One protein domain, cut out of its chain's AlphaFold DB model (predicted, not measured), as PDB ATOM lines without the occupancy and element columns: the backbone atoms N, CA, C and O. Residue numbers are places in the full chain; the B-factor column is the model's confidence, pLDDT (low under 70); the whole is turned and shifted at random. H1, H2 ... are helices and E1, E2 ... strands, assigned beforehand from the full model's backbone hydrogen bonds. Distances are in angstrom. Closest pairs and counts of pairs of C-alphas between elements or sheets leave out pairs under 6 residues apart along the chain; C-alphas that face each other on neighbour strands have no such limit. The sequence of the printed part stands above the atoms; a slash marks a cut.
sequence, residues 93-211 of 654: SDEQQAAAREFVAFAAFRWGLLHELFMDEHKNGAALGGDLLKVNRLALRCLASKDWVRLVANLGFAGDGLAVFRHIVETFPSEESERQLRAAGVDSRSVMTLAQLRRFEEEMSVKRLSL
ATOM      1  N   SER A  93     314.192 227.654 235.274       67.44
ATOM      2  CA  SER A  93     315.656 227.510 235.256       67.44
ATOM      3  C   SER A  93     316.148 226.210 235.890       67.44
ATOM      4  O   SER A  93     317.191 225.692 235.486       67.44
ATOM      5  N   ASP A  94     315.419 225.667 236.865       76.50
ATOM      6  CA  ASP A  94     315.794 224.419 237.537       76.50
ATOM      7  C   ASP A  94     315.408 223.195 236.690       76.50
ATOM      8  O   ASP A  94     316.207 222.269 236.541       76.50
ATOM      9  N   GLU A  95     314.240 223.230 236.042       83.44
ATOM     10  CA  GLU A  95     313.801 222.216 235.072       83.44
ATOM     11  C   GLU A  95     314.712 222.185 233.829       83.44
ATOM     12  O   GLU A  95     315.187 221.121 233.423       83.44
ATOM     13  N   GLN A  96     315.072 223.358 233.290       84.12
ATOM     14  CA  GLN A  96     316.083 223.506 232.238       84.12
ATOM     15  C   GLN A  96     317.440 222.910 232.633       84.12
ATOM     16  O   GLN A  96     318.052 222.188 231.843       84.12
ATOM     17  N   GLN A  97     317.920 223.183 233.851       81.31
ATOM     18  CA  GLN A  97     319.180 222.623 234.347       81.31
ATOM     19  C   GLN A  97     319.111 221.106 234.550       81.31
ATOM     20  O   GLN A  97     320.103 220.423 234.295       81.31
ATOM     21  N   ALA A  98     317.975 220.563 234.995       83.94
ATOM     22  CA  ALA A  98     317.780 219.122 235.125       83.94
ATOM     23  C   ALA A  98     317.844 218.433 233.751       83.94
ATOM     24  O   ALA A  98     318.657 217.525 233.559       83.94
ATOM     25  N   ALA A  99     317.088 218.939 232.769       87.38
ATOM     26  CA  ALA A  99     317.112 218.446 231.392       87.38
ATOM     27  C   ALA A  99     318.512 218.571 230.756       87.38
ATOM     28  O   ALA A  99     318.969 217.660 230.067       87.38
ATOM     29  N   ALA A 100     319.245 219.655 231.037       86.00
ATOM     30  CA  ALA A 100     320.623 219.827 230.582       86.00
ATOM     31  C   ALA A 100     321.593 218.794 231.187       86.00
ATOM     32  O   ALA A 100     322.459 218.287 230.473       86.00
ATOM     33  N   ARG A 101     321.448 218.433 232.473       82.50
ATOM     34  CA  ARG A 101     322.261 217.378 233.117       82.50
ATOM     35  C   ARG A 101     321.979 216.002 232.510       82.50
ATOM     36  O   ARG A 101     322.923 215.288 232.174       82.50
ATOM     37  N   GLU A 102     320.704 215.659 232.314       85.44
ATOM     38  CA  GLU A 102     320.295 214.422 231.634       85.44
ATOM     39  C   GLU A 102     320.856 214.374 230.204       85.44
ATOM     40  O   GLU A 102     321.480 213.391 229.796       85.44
ATOM     41  N   PHE A 103     320.724 215.474 229.461       89.00
ATOM     42  CA  PHE A 103     321.251 215.576 228.109       89.00
ATOM     43  C   PHE A 103     322.773 215.448 228.055       89.00
ATOM     44  O   PHE A 103     323.272 214.791 227.152       89.00
ATOM     45  N   VAL A 104     323.533 215.979 229.017       85.00
ATOM     46  CA  VAL A 104     324.994 215.778 229.065       85.00
ATOM     47  C   VAL A 104     325.361 214.315 229.357       85.00
ATOM     48  O   VAL A 104     326.354 213.820 228.820       85.00
ATOM     49  N   ALA A 105     324.554 213.583 230.133       80.00
ATOM     50  CA  ALA A 105     324.725 212.138 230.317       80.00
ATOM     51  C   ALA A 105     324.381 211.328 229.049       80.00
ATOM     52  O   ALA A 105     325.052 210.344 228.741       80.00
ATOM     53  N   PHE A 106     323.394 211.768 228.264       85.69
ATOM     54  CA  PHE A 106     323.085 211.208 226.945       85.69
ATOM     55  C   PHE A 106     324.159 211.542 225.889       85.69
ATOM     56  O   PHE A 106     324.604 210.662 225.140       85.69
ATOM     57  N   ALA A 107     324.581 212.804 225.835       85.50
ATOM     58  CA  ALA A 107     325.548 213.357 224.895       85.50
ATOM     59  C   ALA A 107     326.967 212.839 225.150       85.50
ATOM     60  O   ALA A 107     327.763 212.803 224.213       85.50
ATOM     61  N   ALA A 108     327.239 212.375 226.379       73.69
ATOM     62  CA  ALA A 108     328.481 211.773 226.856       73.69
ATOM     63  C   ALA A 108     329.302 211.097 225.758       73.69
ATOM     64  O   ALA A 108     330.393 211.561 225.474       73.69
ATOM     65  N   PHE A 109     328.763 210.077 225.082       71.31
ATOM     66  CA  PHE A 109     329.453 209.314 224.028       71.31
ATOM     67  C   PHE A 109     328.950 209.618 222.602       71.31
ATOM     68  O   PHE A 109     329.183 208.845 221.677       71.31
ATOM     69  N   ARG A 110     328.246 210.742 222.418       83.44
ATOM     70  CA  ARG A 110     327.547 211.134 221.181       83.44
ATOM     71  C   ARG A 110     327.934 212.514 220.632       83.44
ATOM     72  O   ARG A 110     327.488 212.842 219.539       83.44
ATOM     73  N   TRP A 111     328.776 213.298 221.313       85.56
ATOM     74  CA  TRP A 111     329.186 214.649 220.878       85.56
ATOM     75  C   TRP A 111     329.634 214.759 219.409       85.56
ATOM     76  O   TRP A 111     329.273 215.717 218.736       85.56
ATOM     77  N   GLY A 112     330.338 213.757 218.867       83.06
ATOM     78  CA  GLY A 112     330.678 213.711 217.435       83.06
ATOM     79  C   GLY A 112     329.443 213.708 216.523       83.06
ATOM     80  O   GLY A 112     329.318 214.570 215.659       83.06
ATOM     81  N   LEU A 113     328.490 212.807 216.788       85.19
ATOM     82  CA  LEU A 113     327.216 212.717 216.064       85.19
ATOM     83  C   LEU A 113     326.376 213.992 216.240       85.19
ATOM     84  O   LEU A 113     325.770 214.471 215.288       85.19
ATOM     85  N   LEU A 114     326.373 214.567 217.450       88.38
ATOM     86  CA  LEU A 114     325.681 215.825 217.745       88.38
ATOM     87  C   LEU A 114     326.274 217.001 216.960       88.38
ATOM     88  O   LEU A 114     325.518 217.839 216.484       88.38
ATOM     89  N   HIS A 115     327.594 217.051 216.763       89.38
ATOM     90  CA  HIS A 115     328.228 218.038 215.888       89.38
ATOM     91  C   HIS A 115     327.918 217.801 214.405       89.38
ATOM     92  O   HIS A 115     327.685 218.767 213.679       89.38
ATOM     93  N   GLU A 116     327.863 216.544 213.954       85.88
ATOM     94  CA  GLU A 116     327.496 216.187 212.575       85.88
ATOM     95  C   GLU A 116     326.077 216.647 212.196       85.88
ATOM     96  O   GLU A 116     325.857 217.016 211.042       85.88
ATOM     97  N   LEU A 117     325.147 216.758 213.160       85.69
ATOM     98  CA  LEU A 117     323.809 217.329 212.928       85.69
ATOM     99  C   LEU A 117     323.840 218.747 212.330       85.69
ATOM    100  O   LEU A 117     322.906 219.125 211.628       85.69
ATOM    101  N   PHE A 118     324.898 219.526 212.576       85.00
ATOM    102  CA  PHE A 118     325.067 220.896 212.067       85.00
ATOM    103  C   PHE A 118     325.941 220.964 210.800       85.00
ATOM    104  O   PHE A 118     326.245 222.056 210.320       85.00
ATOM    105  N   MET A 119     326.391 219.817 210.279       77.31
ATOM    106  CA  MET A 119     327.335 219.713 209.154       77.31
ATOM    107  C   MET A 119     326.674 219.215 207.858       77.31
ATOM    108  O   MET A 119     327.226 219.424 206.780       77.31
ATOM    109  N   ASP A 120     325.521 218.545 207.945       64.25
ATOM    110  CA  ASP A 120     324.865 217.902 206.802       64.25
ATOM    111  C   ASP A 120     323.876 218.839 206.084       64.25
ATOM    112  O   ASP A 120     322.687 218.917 206.408       64.25
ATOM    113  N   GLU A 121     324.376 219.561 205.079       56.81
ATOM    114  CA  GLU A 121     323.559 220.457 204.251       56.81
ATOM    115  C   GLU A 121     322.449 219.723 203.480       56.81
ATOM    116  O   GLU A 121     321.380 220.294 203.258       56.81
ATOM    117  N   HIS A 122     322.657 218.457 203.101       51.03
ATOM    118  CA  HIS A 122     321.723 217.712 202.254       51.03
ATOM    119  C   HIS A 122     320.542 217.120 203.031       51.03
ATOM    120  O   HIS A 122     319.419 217.154 202.529       51.03
ATOM    121  N   LYS A 123     320.754 216.618 204.255       53.91
ATOM    122  CA  LYS A 123     319.649 216.150 205.114       53.91
ATOM    123  C   LYS A 123     318.840 217.310 205.695       53.91
ATOM    124  O   LYS A 123     317.619 217.207 205.792       53.91
ATOM    125  N   ASN A 124     319.499 218.413 206.053       50.84
ATOM    126  CA  ASN A 124     318.827 219.551 206.680       50.84
ATOM    127  C   ASN A 124     318.181 220.498 205.656       50.84
ATOM    128  O   ASN A 124     317.107 221.032 205.919       50.84
ATOM    129  N   GLY A 125     318.777 220.687 204.472       50.75
ATOM    130  CA  GLY A 125     318.346 221.691 203.489       50.75
ATOM    131  C   GLY A 125     316.928 221.524 202.923       50.75
ATOM    132  O   GLY A 125     316.388 222.481 202.378       50.75
ATOM    133  N   ALA A 126     316.307 220.349 203.073       50.59
ATOM    134  CA  ALA A 126     314.907 220.110 202.705       50.59
ATOM    135  C   ALA A 126     313.900 220.380 203.848       50.59
ATOM    136  O   ALA A 126     312.699 220.441 203.598       50.59
ATOM    137  N   ALA A 127     314.373 220.519 205.093       49.66
ATOM    138  CA  ALA A 127     313.552 220.806 206.276       49.66
ATOM    139  C   ALA A 127     313.721 222.250 206.779       49.66
ATOM    140  O   ALA A 127     312.767 222.853 207.273       49.66
ATOM    141  N   LEU A 128     314.917 222.825 206.614       53.31
ATOM    142  CA  LEU A 128     315.192 224.228 206.901       53.31
ATOM    143  C   LEU A 128     314.392 225.122 205.939       53.31
ATOM    144  O   LEU A 128     314.632 225.130 204.733       53.31
ATOM    145  N   GLY A 129     313.450 225.898 206.481       56.69
ATOM    146  CA  GLY A 129     312.675 226.877 205.714       56.69
ATOM    147  C   GLY A 129     313.544 227.964 205.062       56.69
ATOM    148  O   GLY A 129     314.714 228.142 205.406       56.69
ATOM    149  N   GLY A 130     312.954 228.724 204.133       58.16
ATOM    150  CA  GLY A 130     313.669 229.655 203.244       58.16
ATOM    151  C   GLY A 130     314.614 230.654 203.926       58.16
ATOM    152  O   GLY A 130     315.648 230.991 203.353       58.16
ATOM    153  N   ASP A 131     314.315 231.088 205.152       60.06
ATOM    154  CA  ASP A 131     315.186 231.985 205.924       60.06
ATOM    155  C   ASP A 131     316.342 231.254 206.622       60.06
ATOM    156  O   ASP A 131     317.473 231.738 206.618       60.06
ATOM    157  N   LEU A 132     316.120 230.038 207.125       58.72
ATOM    158  CA  LEU A 132     317.172 229.203 207.722       58.72
ATOM    159  C   LEU A 132     318.183 228.720 206.671       58.72
ATOM    160  O   LEU A 132     319.377 228.611 206.956       58.72
ATOM    161  N   LEU A 133     317.739 228.523 205.426       59.22
ATOM    162  CA  LEU A 133     318.621 228.288 204.280       59.22
ATOM    163  C   LEU A 133     319.579 229.465 204.011       59.22
ATOM    164  O   LEU A 133     320.694 229.234 203.542       59.22
ATOM    165  N   LYS A 134     319.205 230.711 204.344       61.19
ATOM    166  CA  LYS A 134     320.125 231.867 204.291       61.19
ATOM    167  C   LYS A 134     321.187 231.760 205.387       61.19
ATOM    168  O   LYS A 134     322.366 231.944 205.107       61.19
ATOM    169  N   VAL A 135     320.783 231.405 206.608       61.00
ATOM    170  CA  VAL A 135     321.687 231.267 207.765       61.00
ATOM    171  C   VAL A 135     322.714 230.153 207.547       61.00
ATOM    172  O   VAL A 135     323.898 230.355 207.814       61.00
ATOM    173  N   ASN A 136     322.312 229.005 206.990       62.44
ATOM    174  CA  ASN A 136     323.266 227.927 206.712       62.44
ATOM    175  C   ASN A 136     324.261 228.306 205.592       62.44
ATOM    176  O   ASN A 136     325.449 228.018 205.706       62.44
ATOM    177  N   ARG A 137     323.818 229.064 204.571       55.84
ATOM    178  CA  ARG A 137     324.699 229.646 203.531       55.84
ATOM    179  C   ARG A 137     325.716 230.664 204.061       55.84
ATOM    180  O   ARG A 137     326.723 230.890 203.400       55.84
ATOM    181  N   LEU A 138     325.497 231.246 205.242       55.78
ATOM    182  CA  LEU A 138     326.486 232.077 205.944       55.78
ATOM    183  C   LEU A 138     327.537 231.238 206.708       55.78
ATOM    184  O   LEU A 138     328.290 231.781 207.509       55.78
ATOM    185  N   ALA A 139     327.585 229.917 206.480       64.00
ATOM    186  CA  ALA A 139     328.460 228.943 207.145       64.00
ATOM    187  C   ALA A 139     328.287 228.844 208.677       64.00
ATOM    188  O   ALA A 139     329.117 228.244 209.363       64.00
ATOM    189  N   LEU A 140     327.183 229.376 209.217       65.69
ATOM    190  CA  LEU A 140     326.925 229.487 210.659       65.69
ATOM    191  C   LEU A 140     326.573 228.158 211.341       65.69
ATOM    192  O   LEU A 140     326.583 228.101 212.570       65.69
ATOM    193  N   ARG A 141     326.278 227.106 210.557       80.81
ATOM    194  CA  ARG A 141     326.026 225.728 211.021       80.81
ATOM    195  C   ARG A 141     325.048 225.705 212.195       80.81
ATOM    196  O   ARG A 141     325.435 225.525 213.351       80.81
ATOM    197  N   CYS A 142     323.778 225.954 211.890       84.12
ATOM    198  CA  CYS A 142     322.711 226.162 212.865       84.12
ATOM    199  C   CYS A 142     321.554 225.166 212.706       84.12
ATOM    200  O   CYS A 142     321.281 224.690 211.605       84.12
ATOM    201  N   LEU A 143     320.819 224.933 213.792       86.38
ATOM    202  CA  LEU A 143     319.574 224.166 213.815       86.38
ATOM    203  C   LEU A 143     318.463 224.976 214.489       86.38
ATOM    204  O   LEU A 143     318.694 225.646 215.497       86.38
ATOM    205  N   ALA A 144     317.248 224.891 213.950       86.44
ATOM    206  CA  ALA A 144     316.056 225.420 214.604       86.44
ATOM    207  C   ALA A 144     315.586 224.484 215.729       86.44
ATOM    208  O   ALA A 144     315.832 223.275 215.689       86.44
ATOM    209  N   SER A 145     314.854 225.024 216.707       88.19
ATOM    210  CA  SER A 145     314.364 224.274 217.877       88.19
ATOM    211  C   SER A 145     313.611 222.983 217.525       88.19
ATOM    212  O   SER A 145     313.876 221.931 218.106       88.19
ATOM    213  N   LYS A 146     312.723 223.031 216.523       85.88
ATOM    214  CA  LYS A 146     311.951 221.868 216.045       85.88
ATOM    215  C   LYS A 146     312.836 220.774 215.440       85.88
ATOM    216  O   LYS A 146     312.588 219.591 215.669       85.88
ATOM    217  N   ASP A 147     313.864 221.158 214.686       84.56
ATOM    218  CA  ASP A 147     314.798 220.212 214.070       84.56
ATOM    219  C   ASP A 147     315.731 219.593 215.102       84.56
ATOM    220  O   ASP A 147     315.926 218.382 215.083       84.56
ATOM    221  N   TRP A 148     316.235 220.390 216.047       89.62
ATOM    222  CA  TRP A 148     317.028 219.895 217.169       89.62
ATOM    223  C   TRP A 148     316.289 218.809 217.957       89.62
ATOM    224  O   TRP A 148     316.808 217.703 218.086       89.62
ATOM    225  N   VAL A 149     315.060 219.084 218.416       91.62
ATOM    226  CA  VAL A 149     314.246 218.117 219.178       91.62
ATOM    227  C   VAL A 149     314.052 216.821 218.384       91.62
ATOM    228  O   VAL A 149     314.293 215.735 218.908       91.62
ATOM    229  N   ARG A 150     313.694 216.929 217.097       90.38
ATOM    230  CA  ARG A 150     313.508 215.783 216.193       90.38
ATOM    231  C   ARG A 150     314.789 214.962 216.005       90.38
ATOM    232  O   ARG A 150     314.751 213.739 216.089       90.38
ATOM    233  N   LEU A 151     315.919 215.615 215.740       89.19
ATOM    234  CA  LEU A 151     317.198 214.950 215.478       89.19
ATOM    235  C   LEU A 151     317.775 214.299 216.743       89.19
ATOM    236  O   LEU A 151     318.295 213.188 216.675       89.19
ATOM    237  N   VAL A 152     317.642 214.948 217.899       91.06
ATOM    238  CA  VAL A 152     318.127 214.435 219.188       91.06
ATOM    239  C   VAL A 152     317.262 213.277 219.701       91.06
ATOM    240  O   VAL A 152     317.815 212.281 220.171       91.06
ATOM    241  N   ALA A 153     315.939 213.323 219.507       90.88
ATOM    242  CA  ALA A 153     315.062 212.171 219.736       90.88
ATOM    243  C   ALA A 153     315.430 210.983 218.822       90.88
ATOM    244  O   ALA A 153     315.561 209.856 219.296       90.88
ATOM    245  N   ASN A 154     315.716 211.232 217.535       88.44
ATOM    246  CA  ASN A 154     316.177 210.198 216.596       88.44
ATOM    247  C   ASN A 154     317.547 209.583 216.970       88.44
ATOM    248  O   ASN A 154     317.834 208.456 216.573       88.44
ATOM    249  N   LEU A 155     318.387 210.286 217.742       88.12
ATOM    250  CA  LEU A 155     319.631 209.748 218.324       88.12
ATOM    251  C   LEU A 155     319.405 208.976 219.647       88.12
ATOM    252  O   LEU A 155     320.370 208.480 220.248       88.12
ATOM    253  N   GLY A 156     318.150 208.852 220.094       90.50
ATOM    254  CA  GLY A 156     317.731 208.084 221.267       90.50
ATOM    255  C   GLY A 156     317.733 208.859 222.586       90.50
ATOM    256  O   GLY A 156     317.986 208.250 223.626       90.50
ATOM    257  N   PHE A 157     317.526 210.181 222.567       92.81
ATOM    258  CA  PHE A 157     317.286 210.958 223.790       92.81
ATOM    259  C   PHE A 157     315.811 210.874 224.201       92.81
ATOM    260  O   PHE A 157     314.936 210.972 223.343       92.81
ATOM    261  N   ALA A 158     315.549 210.704 225.500       89.88
ATOM    262  CA  ALA A 158     314.200 210.551 226.052       89.88
ATOM    263  C   ALA A 158     313.708 211.770 226.865       89.88
ATOM    264  O   ALA A 158     312.501 211.912 227.044       89.88
ATOM    265  N   GLY A 159     314.614 212.637 227.337       90.69
ATOM    266  CA  GLY A 159     314.284 213.862 228.071       90.69
ATOM    267  C   GLY A 159     313.846 215.040 227.189       90.69
ATOM    268  O   GLY A 159     313.791 214.952 225.958       90.69
ATOM    269  N   ASP A 160     313.556 216.188 227.815       93.06
ATOM    270  CA  ASP A 160     313.074 217.382 227.104       93.06
ATOM    271  C   ASP A 160     314.191 218.093 226.311       93.06
ATOM    272  O   ASP A 160     314.882 218.999 226.788       93.06
ATOM    273  N   GLY A 161     314.315 217.725 225.033       91.75
ATOM    274  CA  GLY A 161     315.213 218.379 224.080       91.75
ATOM    275  C   GLY A 161     314.929 219.873 223.844       91.75
ATOM    276  O   GLY A 161     315.829 220.586 223.397       91.75
ATOM    277  N   LEU A 162     313.725 220.377 224.146       92.81
ATOM    278  CA  LEU A 162     313.346 221.790 224.016       92.81
ATOM    279  C   LEU A 162     313.720 222.608 225.263       92.81
ATOM    280  O   LEU A 162     314.058 223.787 225.133       92.81
ATOM    281  N   ALA A 163     313.685 222.018 226.460       92.44
ATOM    282  CA  ALA A 163     314.307 222.602 227.652       92.44
ATOM    283  C   ALA A 163     315.830 222.701 227.477       92.44
ATOM    284  O   ALA A 163     316.397 223.769 227.701       92.44
ATOM    285  N   VAL A 164     316.471 221.640 226.965       92.44
ATOM    286  CA  VAL A 164     317.901 221.633 226.601       92.44
ATOM    287  C   VAL A 164     318.223 222.723 225.576       92.44
ATOM    288  O   VAL A 164     319.162 223.488 225.775       92.44
ATOM    289  N   PHE A 165     317.437 222.827 224.498       93.00
ATOM    290  CA  PHE A 165     317.622 223.854 223.468       93.00
ATOM    291  C   PHE A 165     317.592 225.267 224.061       93.00
ATOM    292  O   PHE A 165     318.516 226.047 223.839       93.00
ATOM    293  N   ARG A 166     316.546 225.575 224.844       92.12
ATOM    294  CA  ARG A 166     316.395 226.872 225.516       92.12
ATOM    295  C   ARG A 166     317.573 227.144 226.444       92.12
ATOM    296  O   ARG A 166     318.220 228.169 226.288       92.12
ATOM    297  N   HIS A 167     317.936 226.183 227.296       90.94
ATOM    298  CA  HIS A 167     319.074 226.314 228.203       90.94
ATOM    299  C   HIS A 167     320.387 226.644 227.474       90.94
ATOM    300  O   HIS A 167     321.114 227.531 227.918       90.94
ATOM    301  N   ILE A 168     320.689 225.987 226.345       91.00
ATOM    302  CA  ILE A 168     321.914 226.269 225.578       91.00
ATOM    303  C   ILE A 168     321.859 227.665 224.941       91.00
ATOM    304  O   ILE A 168     322.821 228.421 225.046       91.00
ATOM    305  N   VAL A 169     320.744 228.033 224.303       89.88
ATOM    306  CA  VAL A 169     320.610 229.332 223.619       89.88
ATOM    307  C   VAL A 169     320.592 230.505 224.610       89.88
ATOM    308  O   VAL A 169     321.185 231.544 224.330       89.88
ATOM    309  N   GLU A 170     319.965 230.332 225.775       88.88
ATOM    310  CA  GLU A 170     319.831 231.358 226.819       88.88
ATOM    311  C   GLU A 170     321.104 231.503 227.671       88.88
ATOM    312  O   GLU A 170     321.474 232.622 228.022       88.88
ATOM    313  N   THR A 171     321.806 230.402 227.974       86.19
ATOM    314  CA  THR A 171     323.030 230.422 228.806       86.19
ATOM    315  C   THR A 171     324.287 230.743 227.991       86.19
ATOM    316  O   THR A 171     325.228 231.328 228.523       86.19
ATOM    317  N   PHE A 172     324.312 230.406 226.695       86.06
ATOM    318  CA  PHE A 172     325.470 230.598 225.813       86.06
ATOM    319  C   PHE A 172     325.136 231.530 224.634       86.06
ATOM    320  O   PHE A 172     325.138 231.090 223.479       86.06
ATOM    321  N   PRO A 173     324.874 232.831 224.872       83.00
ATOM    322  CA  PRO A 173     324.772 233.812 223.797       83.00
ATOM    323  C   PRO A 173     326.112 233.956 223.058       83.00
ATOM    324  O   PRO A 173     327.195 233.649 223.571       83.00
ATOM    325  N   SER A 174     326.053 234.431 221.817       79.81
ATOM    326  CA  SER A 174     327.231 234.595 220.965       79.81
ATOM    327  C   SER A 174     327.093 235.864 220.141       79.81
ATOM    328  O   SER A 174     326.511 235.840 219.065       79.81
ATOM    329  N   GLU A 175     327.647 236.969 220.646       79.88
ATOM    330  CA  GLU A 175     327.606 238.303 220.023       79.88
ATOM    331  C   GLU A 175     327.889 238.296 218.513       79.88
ATOM    332  O   GLU A 175     327.189 238.951 217.746       79.88
ATOM    333  N   GLU A 176     328.888 237.536 218.065       77.62
ATOM    334  CA  GLU A 176     329.220 237.411 216.644       77.62
ATOM    335  C   GLU A 176     328.093 236.722 215.855       77.62
ATOM    336  O   GLU A 176     327.582 237.278 214.880       77.62
ATOM    337  N   SER A 177     327.645 235.560 216.338       74.00
ATOM    338  CA  SER A 177     326.561 234.781 215.733       74.00
ATOM    339  C   SER A 177     325.234 235.540 215.755       74.00
ATOM    340  O   SER A 177     324.486 235.493 214.787       74.00
ATOM    341  N   GLU A 178     324.950 236.295 216.815       80.06
ATOM    342  CA  GLU A 178     323.767 237.145 216.916       80.06
ATOM    343  C   GLU A 178     323.807 238.310 215.932       80.06
ATOM    344  O   GLU A 178     322.797 238.590 215.294       80.06
ATOM    345  N   ARG A 179     324.955 238.972 215.742       80.75
ATOM    346  CA  ARG A 179     325.102 240.009 214.706       80.75
ATOM    347  C   ARG A 179     324.875 239.423 213.311       80.75
ATOM    348  O   ARG A 179     324.179 240.036 212.505       80.75
ATOM    349  N   GLN A 180     325.400 238.227 213.049       76.31
ATOM    350  CA  GLN A 180     325.235 237.512 211.779       76.31
ATOM    351  C   GLN A 180     323.779 237.044 211.557       76.31
ATOM    352  O   GLN A 180     323.258 237.171 210.450       76.31
ATOM    353  N   LEU A 181     323.081 236.591 212.605       78.25
ATOM    354  CA  LEU A 181     321.660 236.214 212.572       78.25
ATOM    355  C   LEU A 181     320.733 237.423 212.388       78.25
ATOM    356  O   LEU A 181     319.857 237.394 211.524       78.25
ATOM    357  N   ARG A 182     320.978 238.521 213.117       80.81
ATOM    358  CA  ARG A 182     320.262 239.799 212.943       80.81
ATOM    359  C   ARG A 182     320.453 240.345 211.521       80.81
ATOM    360  O   ARG A 182     319.483 240.782 210.914       80.81
ATOM    361  N   ALA A 183     321.661 240.246 210.956       80.31
ATOM    362  CA  ALA A 183     321.935 240.608 209.560       80.31
ATOM    363  C   ALA A 183     321.240 239.687 208.533       80.31
ATOM    364  O   ALA A 183     320.927 240.129 207.430       80.31
ATOM    365  N   ALA A 184     320.956 238.430 208.894       73.75
ATOM    366  CA  ALA A 184     320.159 237.499 208.092       73.75
ATOM    367  C   ALA A 184     318.632 237.668 208.270       73.75
ATOM    368  O   ALA A 184     317.867 237.031 207.544       73.75
ATOM    369  N   GLY A 185     318.186 238.501 209.219       77.62
ATOM    370  CA  GLY A 185     316.774 238.687 209.566       77.62
ATOM    371  C   GLY A 185     316.168 237.560 210.415       77.62
ATOM    372  O   GLY A 185     314.949 237.407 210.423       77.62
ATOM    373  N   VAL A 186     316.989 236.762 211.106       78.25
ATOM    374  CA  VAL A 186     316.547 235.593 211.888       78.25
ATOM    375  C   VAL A 186     316.684 235.849 213.391       78.25
ATOM    376  O   VAL A 186     317.713 236.330 213.862       78.25
ATOM    377  N   ASP A 187     315.641 235.498 214.145       79.88
ATOM    378  CA  ASP A 187     315.624 235.554 215.610       79.88
ATOM    379  C   ASP A 187     316.644 234.581 216.226       79.88
ATOM    380  O   ASP A 187     316.583 233.369 216.003       79.88
ATOM    381  N   SER A 188     317.550 235.113 217.052       78.12
ATOM    382  CA  SER A 188     318.585 234.340 217.741       78.12
ATOM    383  C   SER A 188     318.053 233.423 218.843       78.12
ATOM    384  O   SER A 188     318.764 232.503 219.231       78.12
ATOM    385  N   ARG A 189     316.813 233.606 219.319       81.38
ATOM    386  CA  ARG A 189     316.179 232.696 220.293       81.38
ATOM    387  C   ARG A 189     315.566 231.452 219.647       81.38
ATOM    388  O   ARG A 189     315.366 230.444 220.323       81.38
ATOM    389  N   SER A 190     315.292 231.496 218.345       83.75
ATOM    390  CA  SER A 190     314.665 230.401 217.590       83.75
ATOM    391  C   SER A 190     315.662 229.401 216.986       83.75
ATOM    392  O   SER A 190     315.249 228.344 216.493       83.75
ATOM    393  N   VAL A 191     316.967 229.697 217.033       86.38
ATOM    394  CA  VAL A 191     318.047 228.865 216.474       86.38
ATOM    395  C   VAL A 191     319.195 228.659 217.462       86.38
ATOM    396  O   VAL A 191     319.526 229.542 218.242       86.38
ATOM    397  N   MET A 192     319.843 227.500 217.377       89.94
ATOM    398  CA  MET A 192     321.103 227.203 218.055       89.94
ATOM    399  C   MET A 192     322.200 227.011 217.007       89.94
ATOM    400  O   MET A 192     322.000 226.307 216.016       89.94
ATOM    401  N   THR A 193     323.371 227.604 217.226       88.94
ATOM    402  CA  THR A 193     324.555 227.404 216.371       88.94
ATOM    403  C   THR A 193     325.509 226.356 216.949       88.94
ATOM    404  O   THR A 193     325.591 226.160 218.164       88.94
ATOM    405  N   LEU A 194     326.308 225.731 216.081       86.94
ATOM    406  CA  LEU A 194     327.379 224.806 216.469       86.94
ATOM    407  C   LEU A 194     328.394 225.444 217.440       86.94
ATOM    408  O   LEU A 194     328.990 224.745 218.255       86.94
ATOM    409  N   ALA A 195     328.583 226.768 217.388       86.44
ATOM    410  CA  ALA A 195     329.442 227.491 218.325       86.44
ATOM    411  C   ALA A 195     328.873 227.503 219.757       86.44
ATOM    412  O   ALA A 195     329.630 227.362 220.715       86.44
ATOM    413  N   GLN A 196     327.550 227.616 219.910       89.31
ATOM    414  CA  GLN A 196     326.885 227.586 221.217       89.31
ATOM    415  C   GLN A 196     326.896 226.173 221.806       89.31
ATOM    416  O   GLN A 196     327.257 226.006 222.969       89.31
ATOM    417  N   LEU A 197     326.618 225.148 220.988       90.00
ATOM    418  CA  LEU A 197     326.700 223.753 221.433       90.00
ATOM    419  C   LEU A 197     328.119 223.372 221.894       90.00
ATOM    420  O   LEU A 197     328.264 222.684 222.898       90.00
ATOM    421  N   ARG A 198     329.163 223.864 221.214       88.50
ATOM    422  CA  ARG A 198     330.562 223.653 221.627       88.50
ATOM    423  C   ARG A 198     330.919 224.355 222.935       88.50
ATOM    424  O   ARG A 198     331.613 223.764 223.751       88.50
ATOM    425  N   ARG A 199     330.433 225.580 223.171       87.44
ATOM    426  CA  ARG A 199     330.621 226.257 224.469       87.44
ATOM    427  C   ARG A 199     329.902 225.521 225.601       87.44
ATOM    428  O   ARG A 199     330.449 225.412 226.692       87.44
ATOM    429  N   PHE A 200     328.721 224.968 225.327       89.44
ATOM    430  CA  PHE A 200     328.005 224.103 226.262       89.44
ATOM    431  C   PHE A 200     328.762 222.792 226.538       89.44
ATOM    432  O   PHE A 200     328.907 222.420 227.700       89.44
ATOM    433  N   GLU A 201     329.304 222.122 225.510       87.75
ATOM    434  CA  GLU A 201     330.198 220.962 225.677       87.75
ATOM    435  C   GLU A 201     331.422 221.325 226.533       87.75
ATOM    436  O   GLU A 201     331.754 220.591 227.462       87.75
ATOM    437  N   GLU A 202     332.071 222.460 226.265       83.19
ATOM    438  CA  GLU A 202     333.274 222.921 226.966       83.19
ATOM    439  C   GLU A 202     332.995 223.263 228.438       83.19
ATOM    440  O   GLU A 202     333.654 222.718 229.325       83.19
ATOM    441  N   GLU A 203     331.978 224.079 228.737       83.19
ATOM    442  CA  GLU A 203     331.627 224.429 230.119       83.19
ATOM    443  C   GLU A 203     331.152 223.205 230.913       83.19
ATOM    444  O   GLU A 203     331.556 223.012 232.063       83.19
ATOM    445  N   MET A 204     330.341 222.334 230.305       79.88
ATOM    446  CA  MET A 204     329.913 221.095 230.956       79.88
ATOM    447  C   MET A 204     331.074 220.108 231.118       79.88
ATOM    448  O   MET A 204     331.097 219.374 232.104       79.88
ATOM    449  N   SER A 205     332.073 220.121 230.232       75.38
ATOM    450  CA  SER A 205     333.317 219.364 230.418       75.38
ATOM    451  C   SER A 205     334.133 219.908 231.590       75.38
ATOM    452  O   SER A 205     334.563 219.122 232.427       75.38
ATOM    453  N   VAL A 206     334.286 221.232 231.724       75.19
ATOM    454  CA  VAL A 206     334.972 221.860 232.873       75.19
ATOM    455  C   VAL A 206     334.253 221.540 234.186       75.19
ATOM    456  O   VAL A 206     334.885 221.057 235.125       75.19
ATOM    457  N   LYS A 207     332.925 221.715 234.244       74.38
ATOM    458  CA  LYS A 207     332.114 221.354 235.420       74.38
ATOM    459  C   LYS A 207     332.277 219.875 235.778       74.38
ATOM    460  O   LYS A 207     332.506 219.549 236.939       74.38
ATOM    461  N   ARG A 208     332.242 218.973 234.794       70.69
ATOM    462  CA  ARG A 208     332.386 217.525 235.023       70.69
ATOM    463  C   ARG A 208     333.812 217.075 235.338       70.69
ATOM    464  O   ARG A 208     333.966 216.059 236.002       70.69
ATOM    465  N   LEU A 209     334.836 217.823 234.929       69.31
ATOM    466  CA  LEU A 209     336.226 217.613 235.351       69.31
ATOM    467  C   LEU A 209     336.486 218.061 236.800       69.31
ATOM    468  O   LEU A 209     337.495 217.660 237.371       69.31
ATOM    469  N   SER A 210     335.588 218.852 237.402       72.50
ATOM    470  CA  SER A 210     335.636 219.186 238.836       72.50
ATOM    471  C   SER A 210     334.948 218.159 239.749       72.50
ATOM    472  O   SER A 210     335.046 218.273 240.969       72.50
ATOM    473  N   LEU A 211     334.276 217.153 239.174       74.69
ATOM    474  CA  LEU A 211     333.684 216.034 239.912       74.69
ATOM    475  C   LEU A 211     334.746 214.987 240.281       74.69
ATOM    476  O   LEU A 211     335.714 214.776 239.548       74.69
TER     477      LEU A 211
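Overview. This is residues 93 to 211 of the 654 residues of the protein "Hypothetical protein" of Symbiodinium sp. CCMP2592 (UniProt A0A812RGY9). A two-stranded antiparallel sheet, E1 and E2, lies near the middle of a cluster of helices that cross one another rather than run side by side. H6 packs on E2 and is crossed by H1 and by the first part of H8, with H5 meeting it near its first residues; towards the other end of the longest axis lie H3, H4 and H7, where H4 meets the last residues of H7. The 119 printed residues hold eight named helices and two named strands, in the order H1 H2 H3 H4 E1 H5 H6 H7 E2 H8, and the class is mostly helix. The whole is compact, with a radius of gyration of the C-alphas of 13.8 A, and spans 42 by 29 by 23 A.

Arrangement. H1, residues 93 to 107, touches H6, residues 161 to 171; their closest C-alphas are those of Gln 96 and Ala 163, 5.0 A apart. They run opposite ways at a steep tilt of 69.6 degrees, only just short of about perpendicular. H6 is the hub, touching three helices. H2, residues 111 to 116, is close to but not clearly touching H8, residues 194 to 209, with the C-alphas of His 115 and Leu 194 closest at 6.8 A; the two run opposite ways at a shallow tilt of 5 degrees. H3, residues 121 to 124, touches no helix, but is near H4, residues 132 to 137, where the C-alphas of Glu 121 and Asn 136 are closest at 7.9 A. H4 only just touches H7, residues 175 to 184, with 3 pairs of C-alphas within 8 A, the closest being Val 135 and Ala 184 at 6.4 A. E1, residues 142 to 144, and E2, residues 191 to 193, are antiparallel neighbours at 157 degrees; N 143 and O 192 are within hydrogen-bond range at 2.9 A, as are N 192 and O 143 at 2.9 A. H5, residues 145 to 154, touches H6 at a steep tilt of 50 degrees, opposite ways, with the C-alphas of Val 149 and Gly 161 closest at 5.0 A. The closest C-alphas of H6 and E2 are those of Val 169 and Met 192, 6.0 A apart. H8 touches H6 with residues 196 to 200 alone, the C-alphas of Ile 168 and Phe 200 being closest at 6.5 A, and their lines are about perpendicular at 88 degrees. H1 and H7 are apart, and H7 and H8 are only just apart, 8.3 A at the closest. In H1, H2, H4, H5, H6, H7 and H8 every O i to N i+4 pair is within hydrogen-bond range; H3 is too short for such a pair.

Along the chain. H1 begins at C-alpha 93, at (315.656, 227.510, 235.256), and is 20.1 A long. H2 measures 8.6 A, H3 5.4 A and H4 8.6 A. E1 is 6.9 A long, with C-alpha 142 at (322.711, 226.162, 212.865). H5 measures 14.2 A, H6 15.1 A and H7 14.1 A. E2 is 6.7 A long. H8, the longest helix with 16 residues, measures 22.1 A and ends at C-alpha 209, at (336.226, 217.613, 235.351).

Size, cuts and confidence. The two C-alphas farthest apart are those of Gly 130 and Leu 211, 43.9 A. The printed part has no cut and no long link; the links H3 to H4, H5 to H6 and H7 to E2 are short, and the others are tight. The mean pLDDT of the printed part is 79.4; the model's confidence is low, under 70, at residue 93, residues 120 to 140 and residue 209.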